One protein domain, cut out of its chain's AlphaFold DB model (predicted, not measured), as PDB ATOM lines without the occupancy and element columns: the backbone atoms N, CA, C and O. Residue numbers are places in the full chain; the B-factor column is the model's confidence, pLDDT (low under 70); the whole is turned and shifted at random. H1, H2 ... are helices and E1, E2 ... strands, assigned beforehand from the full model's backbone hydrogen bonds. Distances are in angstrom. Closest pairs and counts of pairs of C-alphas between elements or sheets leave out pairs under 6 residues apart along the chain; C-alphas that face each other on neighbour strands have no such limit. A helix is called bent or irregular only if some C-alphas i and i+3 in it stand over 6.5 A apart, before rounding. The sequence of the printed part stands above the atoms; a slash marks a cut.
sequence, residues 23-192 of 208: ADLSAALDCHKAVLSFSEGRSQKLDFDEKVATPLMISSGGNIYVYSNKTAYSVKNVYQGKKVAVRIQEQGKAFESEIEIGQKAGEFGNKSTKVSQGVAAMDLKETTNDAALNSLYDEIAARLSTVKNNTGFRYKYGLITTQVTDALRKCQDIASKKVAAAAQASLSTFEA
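AT A GLANCE: This is residues 23 to 192 of the 208 residues of an uncharacterized protein of Proteobacteria bacterium (UniProt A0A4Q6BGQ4). Two small sheets, partly face to face with their strands crossed, make one end of this domain, and a bundle of four helices, H1, H2, H4 and H5, makes the other. The first half of H2 covers the face of the sheet E1 E2 E3 that is turned away from the sheet E6 E5 E4 E7, and short H3 sits at the far end of the helices. The 170 printed residues hold five named helices and seven named strands in the order H1 E1 E2 E3 E4 E5 E6 E7 H2 H3 H4 H5, class mixed. The sheet E6 E5 E4 E7 is mixed, the sheet E1 E2 E3 antiparallel. The whole is compact, with a radius of gyration of the C-alphas of 16.6 A, yet elongated, spanning 54 by 31 by 30 A.

IN THESE COORDINATES: The larger sheet has E6, residues 108 to 112, E5, 93 to 101, 23.8 A long, E4, 83 to 90, 22.6 A, and E7, 121 to 123. The smaller has E1, 56 to 60, E2, 63 to 67, and E3, 72 to 76. H2, 130 to 149, is 29.0 A long. H1, 23 to 38, 23.9 A, begins at C-alpha 23 (165.053, 179.805, 120.392) and is irregular, with C-alphas 34 and 37 7.3 A apart. H3 is 152 to 156, H4 158 to 172, 22.0 A, and H5 177 to 191, 20.5 A, ending at C-alpha 191 (137.597, 172.688, 115.577).

HOW THE PARTS SIT: E4 E5 E6 and E1 E2 E3 are meanders, each strand the antiparallel neighbour of the one before. Within hydrogen-bond range are N 86 of E4 and O 97 of E5 at 2.8 A, N 109 of E6 and O 100 of E5 at 2.8 A, and, between the parallel neighbours E4 and E7, N 122 of E7 and O 85 of E4 at 2.8 A. The sheets form a sandwich, two sheets face to face, strands at 42 degrees. N 58 and O 65 of E1 and E2 are 2.9 A apart, N 64 and O 75 of E2 and E3 2.8 A. H2 is on the sheet E1 E2 E3, two layers, at a height over the sheet of 10.3 A, and runs across the strands. H2 touches H5, closest C-alphas Lys 148 and Ser 186, 4.9 A, and H1, His 32 and Ile 140, 5.8 A. H4, the hub, touches H1, Ala 34 and Ala 167, 5.0 A, and forms a helical hairpin with H5. H3 and H4 touch only at the corner, Arg 154 and Thr 161, 6.3 A. O i to N i+4 pairs within range number 10 of 12 in H1, 15 of 16 in H2, 9 of 11 in H4, 10 of 11 in H5 and 0 of 1 in H3, whose i+3 pairs are 0 of 2.

THE WHOLE: The C-alphas farthest apart, Gly 118 and Ala 192, are 54.8 A apart. The printed part has no cut. The link H1 to E1, 17 residues, is long. Mean pLDDT of the printed part is 83.5; residues 49 to 54, 105, 149 to 160 and 192 are under 70.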
ATOM      1  N   ALA A  23     166.391 179.455 120.857       84.06
ATOM      2  CA  ALA A  23     165.053 179.805 120.392       84.06
ATOM      3  C   ALA A  23     164.115 178.586 120.388       84.06
ATOM      4  O   ALA A  23     162.959 178.719 120.789       84.06
ATOM      5  N   ASP A  24     164.621 177.397 120.041       86.50
ATOM      6  CA  ASP A  24     163.845 176.152 120.081       86.50
ATOM      7  C   ASP A  24     163.423 175.798 121.509       86.50
ATOM      8  O   ASP A  24     162.287 175.371 121.733       86.50
ATOM      9  N   LEU A  25     164.299 176.033 122.494       87.00
ATOM     10  CA  LEU A  25     163.963 175.855 123.909       87.00
ATOM     11  C   LEU A  25     162.877 176.815 124.365       87.00
ATOM     12  O   LEU A  25     161.919 176.396 125.012       87.00
ATOM     13  N   SER A  26     163.033 178.100 124.037       87.88
ATOM     14  CA  SER A  26     162.056 179.120 124.408       87.88
ATOM     15  C   SER A  26     160.690 178.790 123.811       87.88
ATOM     16  O   SER A  26     159.702 178.753 124.539       87.88
ATOM     17  N   ALA A  27     160.639 178.456 122.518       89.62
ATOM     18  CA  ALA A  27     159.407 178.074 121.835       89.62
ATOM     19  C   ALA A  27     158.771 176.815 122.452       89.62
ATOM     20  O   ALA A  27     157.559 176.774 122.681       89.62
ATOM     21  N   ALA A  28     159.579 175.803 122.785       91.81
ATOM     22  CA  ALA A  28     159.103 174.598 123.456       91.81
ATOM     23  C   ALA A  28     158.517 174.906 124.845       91.81
ATOM     24  O   ALA A  28     157.432 174.428 125.181       91.81
ATOM     25  N   LEU A  29     159.193 175.735 125.645       90.88
ATOM     26  CA  LEU A  29     158.719 176.133 126.972       90.88
ATOM     27  C   LEU A  29     157.461 176.997 126.906       90.88
ATOM     28  O   LEU A  29     156.586 176.856 127.759       90.88
ATOM     29  N   ASP A  30     157.335 177.859 125.904       90.38
ATOM     30  CA  ASP A  30     156.137 178.672 125.715       90.38
ATOM     31  C   ASP A  30     154.941 177.823 125.275       90.38
ATOM     32  O   ASP A  30     153.844 177.991 125.817       90.38
ATOM     33  N   CYS A  31     155.150 176.842 124.391       93.00
ATOM     34  CA  CYS A  31     154.135 175.834 124.079       93.00
ATOM     35  C   CYS A  31     153.743 175.029 125.334       93.00
ATOM     36  O   CYS A  31     152.555 174.899 125.632       93.00
ATOM     37  N   HIS A  32     154.715 174.551 126.125       92.81
ATOM     38  CA  HIS A  32     154.449 173.835 127.381       92.81
ATOM     39  C   HIS A  32     153.587 174.664 128.344       92.81
ATOM     40  O   HIS A  32     152.557 174.185 128.826       92.81
ATOM     41  N   LYS A  33     153.962 175.929 128.577       90.12
ATOM     42  CA  LYS A  33     153.213 176.862 129.431       90.12
ATOM     43  C   LYS A  33     151.790 177.082 128.918       90.12
ATOM     44  O   LYS A  33     150.868 177.119 129.731       90.12
ATOM     45  N   ALA A  34     151.606 177.209 127.603       89.69
ATOM     46  CA  ALA A  34     150.301 177.463 126.996       89.69
ATOM     47  C   ALA A  34     149.311 176.308 127.213       89.69
ATOM     48  O   ALA A  34     148.125 176.553 127.425       89.69
ATOM     49  N   VAL A  35     149.783 175.057 127.198       88.44
ATOM     50  CA  VAL A  35     148.914 173.873 127.335       88.44
ATOM     51  C   VAL A  35     148.791 173.359 128.768       88.44
ATOM     52  O   VAL A  35     147.968 172.484 129.038       88.44
ATOM     53  N   LEU A  36     149.582 173.892 129.704       86.88
ATOM     54  CA  LEU A  36     149.662 173.416 131.086       86.88
ATOM     55  C   LEU A  36     148.304 173.401 131.801       86.88
ATOM     56  O   LEU A  36     147.981 172.419 132.459       86.88
ATOM     57  N   SER A  37     147.498 174.454 131.653       82.00
ATOM     58  CA  SER A  37     146.194 174.580 132.328       82.00
ATOM     59  C   SER A  37     145.103 173.670 131.751       82.00
ATOM     60  O   SER A  37     144.014 173.586 132.313       82.00
ATOM     61  N   PHE A  38     145.381 173.006 130.628       82.38
ATOM     62  CA  PHE A  38     144.424 172.189 129.876       82.38
ATOM     63  C   PHE A  38     144.865 170.725 129.755       82.38
ATOM     64  O   PHE A  38     144.186 169.924 129.111       82.38
ATOM     65  N   SER A  39     146.016 170.378 130.336       82.50
ATOM     66  CA  SER A  39     146.649 169.070 130.198       82.50
ATOM     67  C   SER A  39     147.163 168.551 131.528       82.50
ATOM     68  O   SER A  39     147.626 169.301 132.388       82.50
ATOM     69  N   GLU A  40     147.164 167.234 131.648       80.56
ATOM     70  CA  GLU A  40     147.933 166.549 132.675       80.56
ATOM     71  C   GLU A  40     149.285 166.151 132.090       80.56
ATOM     72  O   GLU A  40     149.422 165.890 130.893       80.56
ATOM     73  N   GLY A  41     150.312 166.129 132.930       79.44
ATOM     74  CA  GLY A  41     151.645 165.734 132.509       79.44
ATOM     75  C   GLY A  41     152.514 165.360 133.693       79.44
ATOM     76  O   GLY A  41     152.104 165.487 134.845       79.44
ATOM     77  N   ARG A  42     153.718 164.888 133.388       82.50
ATOM     78  CA  ARG A  42     154.685 164.390 134.377       82.50
ATOM     79  C   ARG A  42     155.700 165.455 134.775       82.50
ATOM     80  O   ARG A  42     156.571 165.212 135.602       82.50
ATOM     81  N   SER A  43     155.633 166.628 134.152       87.38
ATOM     82  CA  SER A  43     156.512 167.737 134.483       87.38
ATOM     83  C   SER A  43     156.073 168.475 135.745       87.38
ATOM     84  O   SER A  43     154.900 168.838 135.865       87.38
ATOM     85  N   GLN A  44     157.029 168.831 136.596       86.38
ATOM     86  CA  GLN A  44     156.805 169.590 137.822       86.38
ATOM     87  C   GLN A  44     157.423 170.985 137.716       86.38
ATOM     88  O   GLN A  44     158.564 171.133 137.290       86.38
ATOM     89  N   LYS A  45     156.697 172.024 138.137       86.81
ATOM     90  CA  LYS A  45     157.279 173.362 138.325       86.81
ATOM     91  C   LYS A  45     158.067 173.406 139.631       86.81
ATOM     92  O   LYS A  45     157.494 173.093 140.677       86.81
ATOM     93  N   LEU A  46     159.328 173.816 139.570       83.44
ATOM     94  CA  LEU A  46     160.170 174.049 140.740       83.44
ATOM     95  C   LEU A  46     159.952 175.456 141.271       83.44
ATOM     96  O   LEU A  46     160.138 176.427 140.541       83.44
ATOM     97  N   ASP A  47     159.599 175.561 142.545       78.06
ATOM     98  CA  ASP A  47     159.469 176.858 143.190       78.06
ATOM     99  C   ASP A  47     160.869 177.296 143.638       78.06
ATOM    100  O   ASP A  47     161.444 176.727 144.570       78.06
ATOM    101  N   PHE A  48     161.426 178.268 142.920       73.94
ATOM    102  CA  PHE A  48     162.546 179.089 143.374       73.94
ATOM    103  C   PHE A  48     161.995 180.450 143.839       73.94
ATOM    104  O   PHE A  48     160.822 180.748 143.613       73.94
ATOM    105  N   ASP A  49     162.817 181.255 144.517       65.44
ATOM    106  CA  ASP A  49     162.457 182.623 144.935       65.44
ATOM    107  C   ASP A  49     161.849 183.434 143.763       65.44
ATOM    108  O   ASP A  49     162.222 183.234 142.604       65.44
ATOM    109  N   GLU A  50     160.935 184.364 144.059       55.62
ATOM    110  CA  GLU A  50     160.043 185.091 143.131       55.62
ATOM    111  C   GLU A  50     160.767 185.820 141.981       55.62
ATOM    112  O   GLU A  50     160.153 186.248 141.004       55.62
ATOM    113  N   LYS A  51     162.090 185.964 142.079       57.59
ATOM    114  CA  LYS A  51     162.954 186.660 141.117       57.59
ATOM    115  C   LYS A  51     163.509 185.755 140.012       57.59
ATOM    116  O   LYS A  51     164.252 186.241 139.160       57.59
ATOM    117  N   VAL A  52     163.172 184.466 140.017       60.38
ATOM    118  CA  VAL A  52     163.661 183.467 139.056       60.38
ATOM    119  C   VAL A  52     162.486 182.882 138.299       60.38
ATOM    120  O   VAL A  52     161.473 182.518 138.890       60.38
ATOM    121  N   ALA A  53     162.618 182.755 136.979       64.94
ATOM    122  CA  ALA A  53     161.629 182.031 136.196       64.94
ATOM    123  C   ALA A  53     161.524 180.598 136.728       64.94
ATOM    124  O   ALA A  53     162.504 179.877 136.635       64.94
ATOM    125  N   THR A  54     160.362 180.214 137.269       68.62
ATOM    126  CA  THR A  54     160.040 178.896 137.845       68.62
ATOM    127  C   THR A  54     160.408 177.761 136.876       68.62
ATOM    128  O   THR A  54     159.671 177.536 135.907       68.62
ATOM    129  N   PRO A  55     161.528 177.048 137.089       80.56
ATOM    130  CA  PRO A  55     162.028 176.082 136.127       80.56
ATOM    131  C   PRO A  55     161.146 174.849 136.069       80.56
ATOM    132  O   PRO A  55     160.485 174.460 137.035       80.56
ATOM    133  N   LEU A  56     161.132 174.236 134.896       89.62
ATOM    134  CA  LEU A  56     160.366 173.037 134.629       89.62
ATOM    135  C   LEU A  56     161.244 171.815 134.855       89.62
ATOM    136  O   LEU A  56     162.279 171.686 134.217       89.62
ATOM    137  N   MET A  57     160.818 170.888 135.700       91.44
ATOM    138  CA  MET A  57     161.508 169.625 135.919       91.44
ATOM    139  C   MET A  57     160.771 168.465 135.243       91.44
ATOM    140  O   MET A  57     159.548 168.360 135.337       91.44
ATOM    141  N   ILE A  58     161.513 167.582 134.573       91.81
ATOM    142  CA  ILE A  58     161.007 166.392 133.875       91.81
ATOM    143  C   ILE A  58     161.929 165.212 134.187       91.81
ATOM    144  O   ILE A  58     163.145 165.346 134.115       91.81
ATOM    145  N   SER A  59     161.375 164.032 134.478       89.25
ATOM    146  CA  SER A  59     162.164 162.792 134.497       89.25
ATOM    147  C   SER A  59     161.930 162.004 133.212       89.25
ATOM    148  O   SER A  59     160.792 161.676 132.879       89.25
ATOM    149  N   SER A  60     163.006 161.708 132.482       87.38
ATOM    150  CA  SER A  60     162.954 160.959 131.223       87.38
ATOM    151  C   SER A  60     164.270 160.231 130.960       87.38
ATOM    152  O   SER A  60     165.334 160.719 131.333       87.38
ATOM    153  N   GLY A  61     164.211 159.050 130.337       83.69
ATOM    154  CA  GLY A  61     165.405 158.314 129.900       83.69
ATOM    155  C   GLY A  61     166.423 158.015 131.009       83.69
ATOM    156  O   GLY A  61     167.622 158.019 130.752       83.69
ATOM    157  N   GLY A  62     165.969 157.824 132.254       87.94
ATOM    158  CA  GLY A  62     166.852 157.621 133.410       87.94
ATOM    159  C   GLY A  62     167.567 158.885 133.901       87.94
ATOM    160  O   GLY A  62     168.445 158.785 134.755       87.94
ATOM    161  N   ASN A  63     167.188 160.062 133.403       90.75
ATOM    162  CA  ASN A  63     167.691 161.361 133.832       90.75
ATOM    163  C   ASN A  63     166.574 162.203 134.464       90.75
ATOM    164  O   ASN A  63     165.377 161.961 134.270       90.75
ATOM    165  N   ILE A  64     166.988 163.197 135.239       90.88
ATOM    166  CA  ILE A  64     166.174 164.343 135.625       90.88
ATOM    167  C   ILE A  64     166.694 165.521 134.815       90.88
ATOM    168  O   ILE A  64     167.893 165.794 134.827       90.88
ATOM    169  N   TYR A  65     165.788 166.194 134.123       92.38
ATOM    170  CA  TYR A  65     166.037 167.421 133.394       92.38
ATOM    171  C   TYR A  65     165.367 168.584 134.114       92.38
ATOM    172  O   TYR A  65     164.232 168.449 134.570       92.38
ATOM    173  N   VAL A  66     166.047 169.724 134.182       92.00
ATOM    174  CA  VAL A  66     165.490 170.998 134.644       92.00
ATOM    175  C   VAL A  66     165.690 172.030 133.547       92.00
ATOM    176  O   VAL A  66     166.805 172.231 133.083       92.00
ATOM    177  N   TYR A  67     164.615 172.683 133.131       90.44
ATOM    178  CA  TYR A  67     164.611 173.695 132.086       90.44
ATOM    179  C   TYR A  67     164.327 175.049 132.694       90.44
ATOM    180  O   TYR A  67     163.251 175.272 133.256       90.44
ATOM    181  N   SER A  68     165.264 175.966 132.526       86.31
ATOM    182  CA  SER A  68     164.968 177.382 132.645       86.31
ATOM    183  C   SER A  68     164.634 177.977 131.286       86.31
ATOM    184  O   SER A  68     164.684 177.297 130.266       86.31
ATOM    185  N   ASN A  69     164.329 179.275 131.250       74.62
ATOM    186  CA  ASN A  69     164.028 179.967 129.997       74.62
ATOM    187  C   ASN A  69     165.201 179.968 128.992       74.62
ATOM    188  O   ASN A  69     164.974 180.281 127.827       74.62
ATOM    189  N   LYS A  70     166.441 179.697 129.423       75.81
ATOM    190  CA  LYS A  70     167.644 179.822 128.575       75.81
ATOM    191  C   LYS A  70     168.469 178.547 128.478       75.81
ATOM    192  O   LYS A  70     169.148 178.354 127.474       75.81
ATOM    193  N   THR A  71     168.407 177.700 129.500       85.12
ATOM    194  CA  THR A  71     169.340 176.593 129.669       85.12
ATOM    195  C   THR A  71     168.592 175.346 130.118       85.12
ATOM    196  O   THR A  71     167.643 175.411 130.903       85.12
ATOM    197  N   ALA A  72     169.030 174.189 129.623       89.12
ATOM    198  CA  ALA A  72     168.625 172.903 130.159       89.12
ATOM    199  C   ALA A  72     169.745 172.338 131.028       89.12
ATOM    200  O   ALA A  72     170.923 172.385 130.671       89.12
ATOM    201  N   TYR A  73     169.363 171.749 132.147       90.75
ATOM    202  CA  TYR A  73     170.252 171.066 133.063       90.75
ATOM    203  C   TYR A  73     169.831 169.611 133.178       90.75
ATOM    204  O   TYR A  73     168.638 169.312 133.106       90.75
ATOM    205  N   SER A  74     170.773 168.701 133.393       92.31
ATOM    206  CA  SER A  74     170.427 167.317 133.687       92.31
ATOM    207  C   SER A  74     171.384 166.619 134.637       92.31
ATOM    208  O   SER A  74     172.510 167.053 134.900       92.31
ATOM    209  N   VAL A  75     170.879 165.520 135.184       91.56
ATOM    210  CA  VAL A  75     171.603 164.590 136.042       91.56
ATOM    211  C   VAL A  75     170.987 163.203 135.904       91.56
ATOM    212  O   VAL A  75     169.781 163.061 135.686       91.56
ATOM    213  N   LYS A  76     171.801 162.158 136.065       90.75
ATOM    214  CA  LYS A  76     171.298 160.785 136.133       90.75
ATOM    215  C   LYS A  76     170.366 160.642 137.338       90.75
ATOM    216  O   LYS A  76     170.714 161.041 138.448       90.75
ATOM    217  N   ASN A  77     169.202 160.033 137.138       87.62
ATOM    218  CA  ASN A  77     168.235 159.814 138.205       87.62
ATOM    219  C   ASN A  77     168.697 158.674 139.131       87.62
ATOM    220  O   ASN A  77     168.361 157.511 138.930       87.62
ATOM    221  N   VAL A  78     169.489 159.020 140.147       89.38
ATOM    222  CA  VAL A  78     169.929 158.127 141.241       89.38
ATOM    223  C   VAL A  78     169.251 158.464 142.580       89.38
ATOM    224  O   VAL A  78     169.629 157.961 143.645       89.38
ATOM    225  N   TYR A  79     168.256 159.352 142.522       87.00
ATOM    226  CA  TYR A  79     167.585 159.952 143.675       87.00
ATOM    227  C   TYR A  79     166.144 159.464 143.848       87.00
ATOM    228  O   TYR A  79     165.429 159.981 144.694       87.00
ATOM    229  N   GLN A  80     165.722 158.467 143.070       88.69
ATOM    230  CA  GLN A  80     164.401 157.845 143.158       88.69
ATOM    231  C   GLN A  80     164.044 157.464 144.605       88.69
ATOM    232  O   GLN A  80     164.836 156.817 145.294       88.69
ATOM    233  N   GLY A  81     162.865 157.891 145.063       88.00
ATOM    234  CA  GLY A  81     162.387 157.697 146.434       88.00
ATOM    235  C   GLY A  81     163.089 158.550 147.499       88.00
ATOM    236  O   GLY A  81     162.926 158.271 148.685       88.00
ATOM    237  N   LYS A  82     163.899 159.546 147.116       90.44
ATOM    238  CA  LYS A  82     164.633 160.413 148.050       90.44
ATOM    239  C   LYS A  82     164.139 161.851 147.984       90.44
ATOM    240  O   LYS A  82     163.736 162.356 146.938       90.44
ATOM    241  N   LYS A  83     164.277 162.531 149.118       92.25
ATOM    242  CA  LYS A  83     164.197 163.984 149.228       92.25
ATOM    243  C   LYS A  83     165.568 164.593 148.931       92.25
ATOM    244  O   LYS A  83     166.563 164.173 149.522       92.25
ATOM    245  N   VAL A  84     165.618 165.552 148.010       93.12
ATOM    246  CA  VAL A  84     166.855 166.196 147.538       93.12
ATOM    247  C   VAL A  84     166.664 167.693 147.357       93.12
ATOM    248  O   VAL A  84     165.555 168.154 147.104       93.12
ATOM    249  N   ALA A  85     167.752 168.451 147.444       91.75
ATOM    250  CA  ALA A  85     167.782 169.860 147.079       91.75
ATOM    251  C   ALA A  85     168.238 169.980 145.621       91.75
ATOM    252  O   ALA A  85     169.407 169.768 145.309       91.75
ATOM    253  N   VAL A  86     167.312 170.282 144.713       90.12
ATOM    254  CA  VAL A  86     167.626 170.587 143.312       90.12
ATOM    255  C   VAL A  86     168.361 171.916 143.286       90.12
ATOM    256  O   VAL A  86     167.775 172.925 143.678       90.12
ATOM    257  N   ARG A  87     169.606 171.933 142.800       88.38
ATOM    258  CA  ARG A  87     170.390 173.160 142.647       88.38
ATOM    259  C   ARG A  87     170.703 173.424 141.180       88.38
ATOM    260  O   ARG A  87     171.359 172.612 140.532       88.38
ATOM    261  N   ILE A  88     170.310 174.591 140.681       85.25
ATOM    262  CA  ILE A  88     170.776 175.104 139.385       85.25
ATOM    263  C   ILE A  88     171.613 176.365 139.593       85.25
ATOM    264  O   ILE A  88     171.393 177.108 140.549       85.25
ATOM    265  N   GLN A  89     172.578 176.607 138.706       83.38
ATOM    266  CA  GLN A  89     173.355 177.846 138.689       83.38
ATOM    267  C   GLN A  89     173.037 178.646 137.429       83.38
ATOM    268  O   GLN A  89     173.229 178.166 136.312       83.38
ATOM    269  N   GLU A  90     172.598 179.886 137.618       78.25
ATOM    270  CA  GLU A  90     172.308 180.827 136.542       78.25
ATOM    271  C   GLU A  90     172.927 182.183 136.841       78.25
ATOM    272  O   GLU A  90     172.717 182.754 137.910       78.25
ATOM    273  N   GLN A  91     173.687 182.721 135.883       77.94
ATOM    274  CA  GLN A  91     174.308 184.049 135.997       77.94
ATOM    275  C   GLN A  91     175.127 184.230 137.293       77.94
ATOM    276  O   GLN A  91     175.122 185.298 137.902       77.94
ATOM    277  N   GLY A  92     175.805 183.169 137.742       79.12
ATOM    278  CA  GLY A  92     176.599 183.171 138.975       79.12
ATOM    279  C   GLY A  92     175.784 183.096 140.273       79.12
ATOM    280  O   GLY A  92     176.366 183.202 141.350       79.12
ATOM    281  N   LYS A  93     174.461 182.904 140.203       81.12
ATOM    282  CA  LYS A  93     173.586 182.691 141.364       81.12
ATOM    283  C   LYS A  93     173.104 181.246 141.406       81.12
ATOM    284  O   LYS A  93     172.677 180.702 140.391       81.12
ATOM    285  N   ALA A  94     173.178 180.635 142.585       82.19
ATOM    286  CA  ALA A  94     172.610 179.318 142.831       82.19
ATOM    287  C   ALA A  94     171.152 179.456 143.280       82.19
ATOM    288  O   ALA A  94     170.842 180.269 144.152       82.19
ATOM    289  N   PHE A  95     170.278 178.643 142.696       83.75
ATOM    290  CA  PHE A  95     168.876 178.536 143.075       83.75
ATOM    291  C   PHE A  95     168.592 177.122 143.551       83.75
ATOM    292  O   PHE A  95     169.015 176.161 142.906       83.75
ATOM    293  N   GLU A  96     167.899 177.007 144.685       87.56
ATOM    294  CA  GLU A  96     167.662 175.736 145.364       87.56
ATOM    295  C   GLU A  96     166.190 175.523 145.710       87.56
ATOM    296  O   GLU A  96     165.489 176.446 146.122       87.56
ATOM    297  N   SER A  97     165.727 174.290 145.515       88.56
ATOM    298  CA  SER A  97     164.368 173.857 145.819       88.56
ATOM    299  C   SER A  97     164.441 172.425 146.320       88.56
ATOM    300  O   SER A  97     165.015 171.553 145.665       88.56
ATOM    301  N   GLU A  98     163.898 172.179 147.505       90.81
ATOM    302  CA  GLU A  98     163.756 170.833 148.036       90.81
ATOM    303  C   GLU A  98     162.598 170.138 147.323       90.81
ATOM    304  O   GLU A  98     161.506 170.697 147.214       90.81
ATOM    305  N   ILE A  99     162.828 168.915 146.857       91.31
ATOM    306  CA  ILE A  99     161.812 168.092 146.217       91.31
ATOM    307  C   ILE A  99     161.947 166.632 146.620       91.31
ATOM    308  O   ILE A  99     163.045 166.103 146.801       91.31
ATOM    309  N   GLU A 100     160.810 165.961 146.724       90.88
ATOM    310  CA  GLU A 100     160.757 164.509 146.798       90.88
ATOM    311  C   GLU A 100     160.689 163.913 145.389       90.88
ATOM    312  O   GLU A 100     159.775 164.203 144.615       90.88
ATOM    313  N   ILE A 101     161.661 163.073 145.040       88.56
ATOM    314  CA  ILE A 101     161.628 162.302 143.799       88.56
ATOM    315  C   ILE A 101     160.827 161.032 144.071       88.56
ATOM    316  O   ILE A 101     161.198 160.238 144.938       88.56
ATOM    317  N   GLY A 102     159.736 160.832 143.333       84.19
ATOM    318  CA  GLY A 102     158.834 159.704 143.530       84.19
ATOM    319  C   GLY A 102     159.489 158.346 143.276       84.19
ATOM    320  O   GLY A 102     160.610 158.236 142.767       84.19
ATOM    321  N   GLN A 103     158.773 157.281 143.640       80.00
ATOM    322  CA  GLN A 103     159.249 155.909 143.453       80.00
ATOM    323  C   GLN A 103     159.077 155.401 142.023       80.00
ATOM    324  O   GLN A 103     159.676 154.385 141.682       80.00
ATOM    325  N   LYS A 104     158.308 156.077 141.164       79.69
ATOM    326  CA  LYS A 104     158.236 155.767 139.730       79.69
ATOM    327  C   LYS A 104     158.787 156.912 138.889       79.69
ATOM    328  O   LYS A 104     158.800 158.071 139.296       79.69
ATOM    329  N   ALA A 105     159.238 156.582 137.683       69.81
ATOM    330  CA  ALA A 105     159.736 157.578 136.743       69.81
ATOM    331  C   ALA A 105     158.640 158.601 136.395       69.81
ATOM    332  O   ALA A 105     157.559 158.233 135.937       69.81
ATOM    333  N   GLY A 106     158.945 159.886 136.583       71.00
ATOM    334  CA  GLY A 106     158.014 160.988 136.328       71.00
ATOM    335  C   GLY A 106     157.065 161.312 137.486       71.00
ATOM    336  O   GLY A 106     156.248 162.212 137.334       71.00
ATOM    337  N   GLU A 107     157.171 160.623 138.625       83.62
ATOM    338  CA  GLU A 107     156.492 161.027 139.858       83.62
ATOM    339  C   GLU A 107     157.377 162.006 140.641       83.62
ATOM    340  O   GLU A 107     158.553 161.741 140.902       83.62
ATOM    341  N   PHE A 108     156.794 163.130 141.046       85.56
ATOM    342  CA  PHE A 108     157.420 164.113 141.924       85.56
ATOM    343  C   PHE A 108     156.467 164.414 143.079       85.56
ATOM    344  O   PHE A 108     155.268 164.589 142.865       85.56
ATOM    345  N   GLY A 109     156.999 164.420 144.295       83.44
ATOM    346  CA  GLY A 109     156.250 164.687 145.516       83.44
ATOM    347  C   GLY A 109     156.278 166.162 145.907       83.44
ATOM    348  O   GLY A 109     156.364 167.063 145.068       83.44
ATOM    349  N   ASN A 110     156.194 166.409 147.214       84.38
ATOM    350  CA  ASN A 110     156.143 167.759 147.768       84.38
ATOM    351  C   ASN A 110     157.409 168.563 147.440       84.38
ATOM    352  O   ASN A 110     158.511 168.012 147.362       84.38
ATOM    353  N   LYS A 111     157.232 169.879 147.289       86.38
ATOM    354  CA  LYS A 111     158.292 170.842 146.979       86.38
ATOM    355  C   LYS A 111     158.320 171.991 147.984       86.38
ATOM    356  O   LYS A 111     157.283 172.350 148.540       86.38
ATOM    357  N   SER A 112     159.501 172.555 148.212       81.69
ATOM    358  CA  SER A 112     159.714 173.661 149.147       81.69
ATOM    359  C   SER A 112     160.885 174.538 148.707       81.69
ATOM    360  O   SER A 112     161.949 174.037 148.356       81.69
ATOM    361  N   THR A 113     160.722 175.857 148.805       82.50
ATOM    362  CA  THR A 113     161.819 176.828 148.631       82.50
ATOM    363  C   THR A 113     162.752 176.875 149.847       82.50
ATOM    364  O   THR A 113     163.855 177.409 149.771       82.50
ATOM    365  N   LYS A 114     162.327 176.310 150.984       84.25
ATOM    366  CA  LYS A 114     163.161 176.110 152.175       84.25
ATOM    367  C   LYS A 114     163.785 174.722 152.113       84.25
ATOM    368  O   LYS A 114     163.059 173.732 152.210       84.25
ATOM    369  N   VAL A 115     165.106 174.670 151.977       85.44
ATOM    370  CA  VAL A 115     165.884 173.428 152.018       85.44
ATOM    371  C   VAL A 115     166.179 173.059 153.468       85.44
ATOM    372  O   VAL A 115     166.767 173.843 154.215       85.44
ATOM    373  N   SER A 116     165.757 171.864 153.876       87.06
ATOM    374  CA  SER A 116     165.995 171.351 155.225       87.06
ATOM    375  C   SER A 116     167.477 171.016 155.429       87.06
ATOM    376  O   SER A 116     168.161 170.555 154.512       87.06
ATOM    377  N   GLN A 117     167.985 171.198 156.652       87.25
ATOM    378  CA  GLN A 117     169.357 170.799 156.985       87.25
ATOM    379  C   GLN A 117     169.559 169.293 156.751       87.25
ATOM    380  O   GLN A 117     168.697 168.483 157.084       87.25
ATOM    381  N   GLY A 118     170.709 168.917 156.182       82.25
ATOM    382  CA  GLY A 118     171.067 167.517 155.924       82.25
ATOM    383  C   GLY A 118     170.466 166.905 154.652       82.25
ATOM    384  O   GLY A 118     170.756 165.748 154.351       82.25
ATOM    385  N   VAL A 119     169.674 167.652 153.878       89.12
ATOM    386  CA  VAL A 119     169.194 167.198 152.566       89.12
ATOM    387  C   VAL A 119     170.332 167.261 151.545       89.12
ATOM    388  O   VAL A 119     170.990 168.288 151.390       89.12
ATOM    389  N   ALA A 120     170.567 166.151 150.841       88.12
ATOM    390  CA  ALA A 120     171.610 166.075 149.825       88.12
ATOM    391  C   ALA A 120     171.290 166.990 148.633       88.12
ATOM    392  O   ALA A 120     170.163 166.994 148.126       88.12
ATOM    393  N   ALA A 121     172.299 167.721 148.161       86.62
ATOM    394  CA  ALA A 121     172.192 168.510 146.945       86.62
ATOM    395  C   ALA A 121     172.269 167.608 145.707       86.62
ATOM    396  O   ALA A 121     173.098 166.699 145.609       86.62
ATOM    397  N   MET A 122     171.388 167.880 144.754       88.00
ATOM    398  CA  MET A 122     171.446 167.364 143.401       88.00
ATOM    399  C   MET A 122     172.040 168.467 142.530       88.00
ATOM    400  O   MET A 122     171.337 169.403 142.150       88.00
ATOM    401  N   ASP A 123     173.338 168.367 142.248       82.25
ATOM    402  CA  ASP A 123     174.042 169.330 141.404       82.25
ATOM    403  C   ASP A 123     173.784 168.996 139.929       82.25
ATOM    404  O   ASP A 123     174.348 168.044 139.374       82.25
ATOM    405  N   LEU A 124     172.896 169.761 139.291       85.94
ATOM    406  CA  LEU A 124     172.606 169.569 137.877       85.94
ATOM    407  C   LEU A 124     173.673 170.236 137.018       85.94
ATOM    408  O   LEU A 124     174.121 171.350 137.289       85.94
ATOM    409  N   LYS A 125     174.056 169.551 135.942       85.31
ATOM    410  CA  LYS A 125     175.006 170.075 134.961       85.31
ATOM    411  C   LYS A 125     174.240 170.690 133.810       85.31
ATOM    412  O   LYS A 125     173.204 170.163 133.430       85.31
ATOM    413  N   GLU A 126     174.744 171.775 133.246       86.81
ATOM    414  CA  GLU A 126     174.207 172.326 132.005       86.81
ATOM    415  C   GLU A 126     174.377 171.301 130.872       86.81
ATOM    416  O   GLU A 126     175.483 170.830 130.606       86.81
ATOM    417  N   THR A 127     173.270 170.897 130.243       85.00
ATOM    418  CA  THR A 127     173.240 169.869 129.187       85.00
ATOM    419  C   THR A 127     172.301 170.254 128.054       85.00
ATOM    420  O   THR A 127     171.523 169.436 127.561       85.00
ATOM    421  N   THR A 128     172.329 171.517 127.662       77.81
ATOM    422  CA  THR A 128     171.558 172.031 126.535       77.81
ATOM    423  C   THR A 128     171.963 171.306 125.236       77.81
ATOM    424  O   THR A 128     172.926 171.680 124.576       77.81
ATOM    425  N   ASN A 129     171.275 170.203 124.924       81.00
ATOM    426  CA  ASN A 129     171.544 169.290 123.813       81.00
ATOM    427  C   ASN A 129     170.238 168.656 123.295       81.00
ATOM    428  O   ASN A 129     169.177 168.795 123.911       81.00
ATOM    429  N   ASP A 130     170.326 167.908 122.192       83.94
ATOM    430  CA  ASP A 130     169.166 167.279 121.545       83.94
ATOM    431  C   ASP A 130     168.396 166.336 122.478       83.94
ATOM    432  O   ASP A 130     167.172 166.249 122.402       83.94
ATOM    433  N   ALA A 131     169.079 165.634 123.388       86.31
ATOM    434  CA  ALA A 131     168.425 164.722 124.327       86.31
ATOM    435  C   ALA A 131     167.547 165.476 125.338       86.31
ATOM    436  O   ALA A 131     166.429 165.040 125.626       86.31
ATOM    437  N   ALA A 132     168.024 166.617 125.844       87.25
ATOM    438  CA  ALA A 132     167.230 167.483 126.704       87.25
ATOM    439  C   ALA A 132     166.001 168.001 125.943       87.25
ATOM    440  O   ALA A 132     164.869 167.744 126.357       87.25
ATOM    441  N   LEU A 133     166.188 168.615 124.772       88.38
ATOM    442  CA  LEU A 133     165.064 169.135 123.994       88.38
ATOM    443  C   LEU A 133     164.042 168.047 123.627       88.38
ATOM    444  O   LEU A 133     162.840 168.249 123.802       88.38
ATOM    445  N   ASN A 134     164.499 166.871 123.192       90.69
ATOM    446  CA  ASN A 134     163.611 165.754 122.875       90.69
ATOM    447  C   ASN A 134     162.790 165.314 124.089       90.69
ATOM    448  O   ASN A 134     161.602 165.033 123.949       90.69
ATOM    449  N   SER A 135     163.368 165.319 125.292       91.62
ATOM    450  CA  SER A 135     162.600 164.988 126.494       91.62
ATOM    451  C   SER A 135     161.528 166.039 126.831       91.62
ATOM    452  O   SER A 135     160.453 165.675 127.313       91.62
ATOM    453  N   LEU A 136     161.771 167.320 126.523       93.19
ATOM    454  CA  LEU A 136     160.762 168.376 126.634       93.19
ATOM    455  C   LEU A 136     159.661 168.205 125.573       93.19
ATOM    456  O   LEU A 136     158.478 168.270 125.904       93.19
ATOM    457  N   TYR A 137     160.021 167.913 124.321       94.00
ATOM    458  CA  TYR A 137     159.051 167.609 123.264       94.00
ATOM    459  C   TYR A 137     158.203 166.373 123.566       94.00
ATOM    460  O   TYR A 137     157.006 166.368 123.282       94.00
ATOM    461  N   ASP A 138     158.787 165.341 124.170       93.19
ATOM    462  CA  ASP A 138     158.067 164.142 124.586       93.19
ATOM    463  C   ASP A 138     157.002 164.451 125.638       93.19
ATOM    464  O   ASP A 138     155.868 163.979 125.527       93.19
ATOM    465  N   GLU A 139     157.343 165.271 126.634       92.94
ATOM    466  CA  GLU A 139     156.392 165.736 127.642       92.94
ATOM    467  C   GLU A 139     155.287 166.601 127.026       92.94
ATOM    468  O   GLU A 139     154.112 166.404 127.333       92.94
ATOM    469  N   ILE A 140     155.632 167.528 126.127       94.25
ATOM    470  CA  ILE A 140     154.650 168.377 125.442       94.25
ATOM    471  C   ILE A 140     153.688 167.525 124.603       94.25
ATOM    472  O   ILE A 140     152.474 167.699 124.688       94.25
ATOM    473  N   ALA A 141     154.200 166.570 123.825       92.94
ATOM    474  CA  ALA A 141     153.371 165.677 123.019       92.94
ATOM    475  C   ALA A 141     152.448 164.800 123.886       92.94
ATOM    476  O   ALA A 141     151.280 164.593 123.538       92.94
ATOM    477  N   ALA A 142     152.941 164.314 125.032       90.19
ATOM    478  CA  ALA A 142     152.128 163.581 125.998       90.19
ATOM    479  C   ALA A 142     151.005 164.465 126.561       90.19
ATOM    480  O   ALA A 142     149.836 164.080 126.507       90.19
ATOM    481  N   ARG A 143     151.332 165.688 126.997       90.69
ATOM    482  CA  ARG A 143     150.363 166.688 127.467       90.69
ATOM    483  C   ARG A 143     149.292 166.979 126.431       90.69
ATOM    484  O   ARG A 143     148.108 166.843 126.732       90.69
ATOM    485  N   LEU A 144     149.685 167.295 125.200       90.38
ATOM    486  CA  LEU A 144     148.770 167.546 124.082       90.38
ATOM    487  C   LEU A 144     147.816 166.376 123.836       90.38
ATOM    488  O   LEU A 144     146.635 166.598 123.566       90.38
ATOM    489  N   SER A 145     148.298 165.142 123.993       86.81
ATOM    490  CA  SER A 145     147.472 163.936 123.862       86.81
ATOM    491  C   SER A 145     146.416 163.825 124.969       86.81
ATOM    492  O   SER A 145     145.331 163.303 124.722       86.81
ATOM    493  N   THR A 146     146.681 164.350 126.172       85.12
ATOM    494  CA  THR A 146     145.673 164.423 127.247       85.12
ATOM    495  C   THR A 146     144.631 165.511 126.999       85.12
ATOM    496  O   THR A 146     143.459 165.281 127.290       85.12
ATOM    497  N   VAL A 147     145.005 166.642 126.379       81.12
ATOM    498  CA  VAL A 147     144.061 167.722 126.015       81.12
ATOM    499  C   VAL A 147     142.929 167.173 125.145       81.12
ATOM    500  O   VAL A 147     141.761 167.474 125.383       81.12
ATOM    501  N   LYS A 148     143.258 166.303 124.177       71.81
ATOM    502  CA  LYS A 148     142.279 165.617 123.316       71.81
ATOM    503  C   LYS A 148     141.221 164.845 124.115       71.81
ATOM    504  O   LYS A 148     140.051 164.839 123.737       71.81
ATOM    505  N   ASN A 149     141.637 164.190 125.197       67.81
ATOM    506  CA  ASN A 149     140.788 163.311 126.001       67.81
ATOM    507  C   ASN A 149     140.083 164.052 127.146       67.81
ATOM    508  O   ASN A 149     139.130 163.524 127.717       67.81
ATOM    509  N   ASN A 150     140.507 165.277 127.468       65.88
ATOM    510  CA  ASN A 150     139.919 166.089 128.528       65.88
ATOM    511  C   ASN A 150     138.659 166.827 128.033       65.88
ATOM    512  O   ASN A 150     138.566 168.056 127.991       65.88
ATOM    513  N   THR A 151     137.657 166.046 127.617       54.12
ATOM    514  CA  THR A 151     136.395 166.519 127.027       54.12
ATOM    515  C   THR A 151     135.519 167.314 127.998       54.12
ATOM    516  O   THR A 151     134.570 167.962 127.555       54.12
ATOM    517  N   GLY A 152     135.838 167.330 129.299       54.69
ATOM    518  CA  GLY A 152     135.142 168.139 130.306       54.69
ATOM    519  C   GLY A 152     135.200 169.648 130.027       54.69
ATOM    520  O   GLY A 152     134.260 170.373 130.353       54.69
ATOM    521  N   PHE A 153     136.247 170.113 129.337       53.69
ATOM    522  CA  PHE A 153     136.413 171.518 128.953       53.69
ATOM    523  C   PHE A 153     135.593 171.930 127.720       53.69
ATOM    524  O   PHE A 153     135.201 173.092 127.617       53.69
ATOM    525  N   ARG A 154     135.269 170.993 126.813       52.28
ATOM    526  CA  ARG A 154     134.511 171.284 125.577       52.28
ATOM    527  C   ARG A 154     133.062 171.693 125.836       52.28
ATOM    528  O   ARG A 154     132.487 172.403 125.021       52.28
ATOM    529  N   TYR A 155     132.475 171.240 126.943       51.31
ATOM    530  CA  TYR A 155     131.029 171.341 127.161       51.31
ATOM    531  C   TYR A 155     130.605 172.383 128.193       51.31
ATOM    532  O   TYR A 155     129.443 172.776 128.197       51.31
ATOM    533  N   LYS A 156     131.504 172.835 129.076       49.50
ATOM    534  CA  LYS A 156     131.086 173.619 130.245       49.50
ATOM    535  C   LYS A 156     131.162 175.136 130.040       49.50
ATOM    536  O   LYS A 156     130.341 175.845 130.608       49.50
ATOM    537  N   TYR A 157     132.075 175.637 129.201       46.75
ATOM    538  CA  TYR A 157     132.255 177.077 128.976       46.75
ATOM    539  C   TYR A 157     132.859 177.329 127.582       46.75
ATOM    540  O   TYR A 157     134.050 177.108 127.384       46.75
ATOM    541  N   GLY A 158     132.083 177.820 126.609       56.44
ATOM    542  CA  GLY A 158     132.556 178.106 125.236       56.44
ATOM    543  C   GLY A 158     133.710 179.123 125.118       56.44
ATOM    544  O   GLY A 158     134.265 179.306 124.044       56.44
ATOM    545  N   LEU A 159     134.113 179.766 126.219       52.88
ATOM    546  CA  LEU A 159     135.319 180.602 126.308       52.88
ATOM    547  C   LEU A 159     136.612 179.771 126.398       52.88
ATOM    548  O   LEU A 159     137.677 180.235 125.996       52.88
ATOM    549  N   ILE A 160     136.526 178.535 126.895       63.75
ATOM    550  CA  ILE A 160     137.685 177.652 127.063       63.75
ATOM    551  C   ILE A 160     138.128 177.085 125.711       63.75
ATOM    552  O   ILE A 160     139.316 176.861 125.504       63.75
ATOM    553  N   THR A 161     137.218 176.921 124.749       73.00
ATOM    554  CA  THR A 161     137.569 176.389 123.426       73.00
ATOM    555  C   THR A 161     138.519 177.306 122.658       73.00
ATOM    556  O   THR A 161     139.480 176.789 122.107       73.00
ATOM    557  N   THR A 162     138.329 178.633 122.689       79.31
ATOM    558  CA  THR A 162     139.238 179.583 122.014       79.31
ATOM    559  C   THR A 162     140.625 179.595 122.657       79.31
ATOM    560  O   THR A 162     141.636 179.522 121.966       79.31
ATOM    561  N   GLN A 163     140.690 179.604 123.994       81.50
ATOM    562  CA  GLN A 163     141.966 179.567 124.720       81.50
ATOM    563  C   GLN A 163     142.734 178.263 124.464       81.50
ATOM    564  O   GLN A 163     143.952 178.286 124.287       81.50
ATOM    565  N   VAL A 164     142.023 177.133 124.401       85.31
ATOM    566  CA  VAL A 164     142.612 175.836 124.056       85.31
ATOM    567  C   VAL A 164     143.090 175.834 122.604       85.31
ATOM    568  O   VAL A 164     144.221 175.431 122.360       85.31
ATOM    569  N   THR A 165     142.300 176.314 121.637       86.88
ATOM    570  CA  THR A 165     142.734 176.360 120.228       86.88
ATOM    571  C   THR A 165     143.943 177.268 120.027       86.88
ATOM    572  O   THR A 165     144.869 176.876 119.322       86.88
ATOM    573  N   ASP A 166     143.998 178.426 120.691       88.38
ATOM    574  CA  ASP A 166     145.148 179.334 120.616       88.38
ATOM    575  C   ASP A 166     146.407 178.696 121.216       88.38
ATOM    576  O   ASP A 166     147.494 178.787 120.640       88.38
ATOM    577  N   ALA A 167     146.270 178.000 122.350       89.25
ATOM    578  CA  ALA A 167     147.365 177.253 122.958       89.25
ATOM    579  C   ALA A 167     147.867 176.121 122.049       89.25
ATOM    580  O   ALA A 167     149.074 175.933 121.907       89.25
ATOM    581  N   LEU A 168     146.958 175.389 121.399       91.38
ATOM    582  CA  LEU A 168     147.323 174.314 120.482       91.38
ATOM    583  C   LEU A 168     147.990 174.846 119.206       91.38
ATOM    584  O   LEU A 168     148.960 174.245 118.756       91.38
ATOM    585  N   ARG A 169     147.525 175.975 118.651       91.69
ATOM    586  CA  ARG A 169     148.143 176.622 117.479       91.69
ATOM    587  C   ARG A 169     149.577 177.051 117.762       91.69
ATOM    588  O   ARG A 169     150.462 176.713 116.989       91.69
ATOM    589  N   LYS A 170     149.838 177.655 118.928       90.56
ATOM    590  CA  LYS A 170     151.214 177.959 119.375       90.56
ATOM    591  C   LYS A 170     152.128 176.731 119.380       90.56
ATOM    592  O   LYS A 170     153.323 176.851 119.142       90.56
ATOM    593  N   CYS A 171     151.577 175.552 119.658       93.94
ATOM    594  CA  CYS A 171     152.321 174.299 119.652       93.94
ATOM    595  C   CYS A 171     152.484 173.666 118.260       93.94
ATOM    596  O   CYS A 171     153.284 172.745 118.123       93.94
ATOM    597  N   GLN A 172     151.759 174.113 117.231       92.31
ATOM    598  CA  GLN A 172     151.953 173.617 115.861       92.31
ATOM    599  C   GLN A 172     153.220 174.168 115.213       92.31
ATOM    600  O   GLN A 172     153.855 173.460 114.437       92.31
ATOM    601  N   ASP A 173     153.590 175.395 115.572       87.69
ATOM    602  CA  ASP A 173     154.687 176.132 114.942       87.69
ATOM    603  C   ASP A 173     156.069 175.786 115.518       87.69
ATOM    604  O   ASP A 173     157.082 176.344 115.094       87.69
ATOM    605  N   ILE A 174     156.146 174.875 116.495       89.81
ATOM    606  CA  ILE A 174     157.433 174.497 117.083       89.81
ATOM    607  C   ILE A 174     158.199 173.521 116.183       89.81
ATOM    608  O   ILE A 174     157.604 172.689 115.495       89.81
ATOM    609  N   ALA A 175     159.532 173.562 116.253       86.81
ATOM    610  CA  ALA A 175     160.458 172.742 115.464       86.81
ATOM    611  C   ALA A 175     160.490 171.248 115.877       86.81
ATOM    612  O   ALA A 175     161.541 170.643 116.065       86.81
ATOM    613  N   SER A 176     159.321 170.618 116.025       91.56
ATOM    614  CA  SER A 176     159.162 169.200 116.341       91.56
ATOM    615  C   SER A 176     157.970 168.610 115.602       91.56
ATOM    616  O   SER A 176     156.815 168.854 115.959       91.56
ATOM    617  N   LYS A 177     158.241 167.743 114.616       91.38
ATOM    618  CA  LYS A 177     157.200 167.016 113.861       91.38
ATOM    619  C   LYS A 177     156.245 166.258 114.794       91.38
ATOM    620  O   LYS A 177     155.042 166.212 114.548       91.38
ATOM    621  N   LYS A 178     156.770 165.694 115.889       93.06
ATOM    622  CA  LYS A 178     155.986 164.956 116.891       93.06
ATOM    623  C   LYS A 178     154.996 165.864 117.618       93.06
ATOM    624  O   LYS A 178     153.832 165.499 117.770       93.06
ATOM    625  N   VAL A 179     155.450 167.033 118.064       93.94
ATOM    626  CA  VAL A 179     154.586 167.973 118.779       93.94
ATOM    627  C   VAL A 179     153.571 168.610 117.836       93.94
ATOM    628  O   VAL A 179     152.388 168.633 118.171       93.94
ATOM    629  N   ALA A 180     153.991 169.015 116.636       93.06
ATOM    630  CA  ALA A 180     153.093 169.563 115.625       93.06
ATOM    631  C   ALA A 180     151.963 168.577 115.269       93.06
ATOM    632  O   ALA A 180     150.789 168.952 115.234       93.06
ATOM    633  N   ALA A 181     152.290 167.290 115.094       92.19
ATOM    634  CA  ALA A 181     151.298 166.246 114.848       92.19
ATOM    635  C   ALA A 181     150.332 166.056 116.032       92.19
ATOM    636  O   ALA A 181     149.119 165.965 115.828       92.19
ATOM    637  N   ALA A 182     150.840 166.035 117.271       91.50
ATOM    638  CA  ALA A 182     150.002 165.932 118.468       91.50
ATOM    639  C   ALA A 182     149.069 167.149 118.624       91.50
ATOM    640  O   ALA A 182     147.885 166.987 118.922       91.50
ATOM    641  N   ALA A 183     149.573 168.357 118.360       92.56
ATOM    642  CA  ALA A 183     148.798 169.592 118.400       92.56
ATOM    643  C   ALA A 183     147.698 169.607 117.329       92.56
ATOM    644  O   ALA A 183     146.547 169.897 117.652       92.56
ATOM    645  N   GLN A 184     148.009 169.213 116.089       91.75
ATOM    646  CA  GLN A 184     147.027 169.102 115.003       91.75
ATOM    647  C   GLN A 184     145.933 168.071 115.314       91.75
ATOM    648  O   GLN A 184     144.750 168.321 115.064       91.75
ATOM    649  N   ALA A 185     146.305 166.918 115.875       88.75
ATOM    650  CA  ALA A 185     145.343 165.897 116.277       88.75
ATOM    651  C   ALA A 185     144.381 166.428 117.353       88.75
ATOM    652  O   ALA A 185     143.167 166.219 117.259       88.75
ATOM    653  N   SER A 186     144.893 167.167 118.337       87.19
ATOM    654  CA  SER A 186     144.060 167.822 119.346       87.19
ATOM    655  C   SER A 186     143.197 168.925 118.730       87.19
ATOM    656  O   SER A 186     141.988 168.902 118.938       87.19
ATOM    657  N   LEU A 187     143.741 169.807 117.886       86.88
ATOM    658  CA  LEU A 187     142.989 170.883 117.213       86.88
ATOM    659  C   LEU A 187     141.808 170.361 116.414       86.88
ATOM    660  O   LEU A 187     140.694 170.841 116.601       86.88
ATOM    661  N   SER A 188     142.022 169.313 115.613       83.62
ATOM    662  CA  SER A 188     140.949 168.683 114.836       83.62
ATOM    663  C   SER A 188     139.790 168.205 115.710       83.62
ATOM    664  O   SER A 188     138.644 168.191 115.270       83.62
ATOM    665  N   THR A 189     140.065 167.866 116.974       78.44
ATOM    666  CA  THR A 189     139.021 167.514 117.929       78.44
ATOM    667  C   THR A 189     138.198 168.744 118.271       78.44
ATOM    668  O   THR A 189     136.983 168.646 118.173       78.44
ATOM    669  N   PHE A 190     138.814 169.882 118.617       75.94
ATOM    670  CA  PHE A 190     138.133 171.106 119.071       75.94
ATOM    671  C   PHE A 190     137.494 171.935 117.948       75.94
ATOM    672  O   PHE A 190     136.430 172.503 118.179       75.94
ATOM    673  N   GLU A 191     138.096 171.964 116.758       76.88
ATOM    674  CA  GLU A 191     137.597 172.688 115.577       76.88
ATOM    675  C   GLU A 191     136.538 171.896 114.793       76.88
ATOM    676  O   GLU A 191     135.822 172.471 113.972       76.88
ATOM    677  N   ALA A 192     136.390 170.586 115.048       66.06
ATOM    678  CA  ALA A 192     135.311 169.811 114.446       66.06
ATOM    679  C   ALA A 192     133.943 170.409 114.840       66.06
ATOM    680  O   ALA A 192     133.680 170.586 116.037       66.06
TER     681      ALA A 192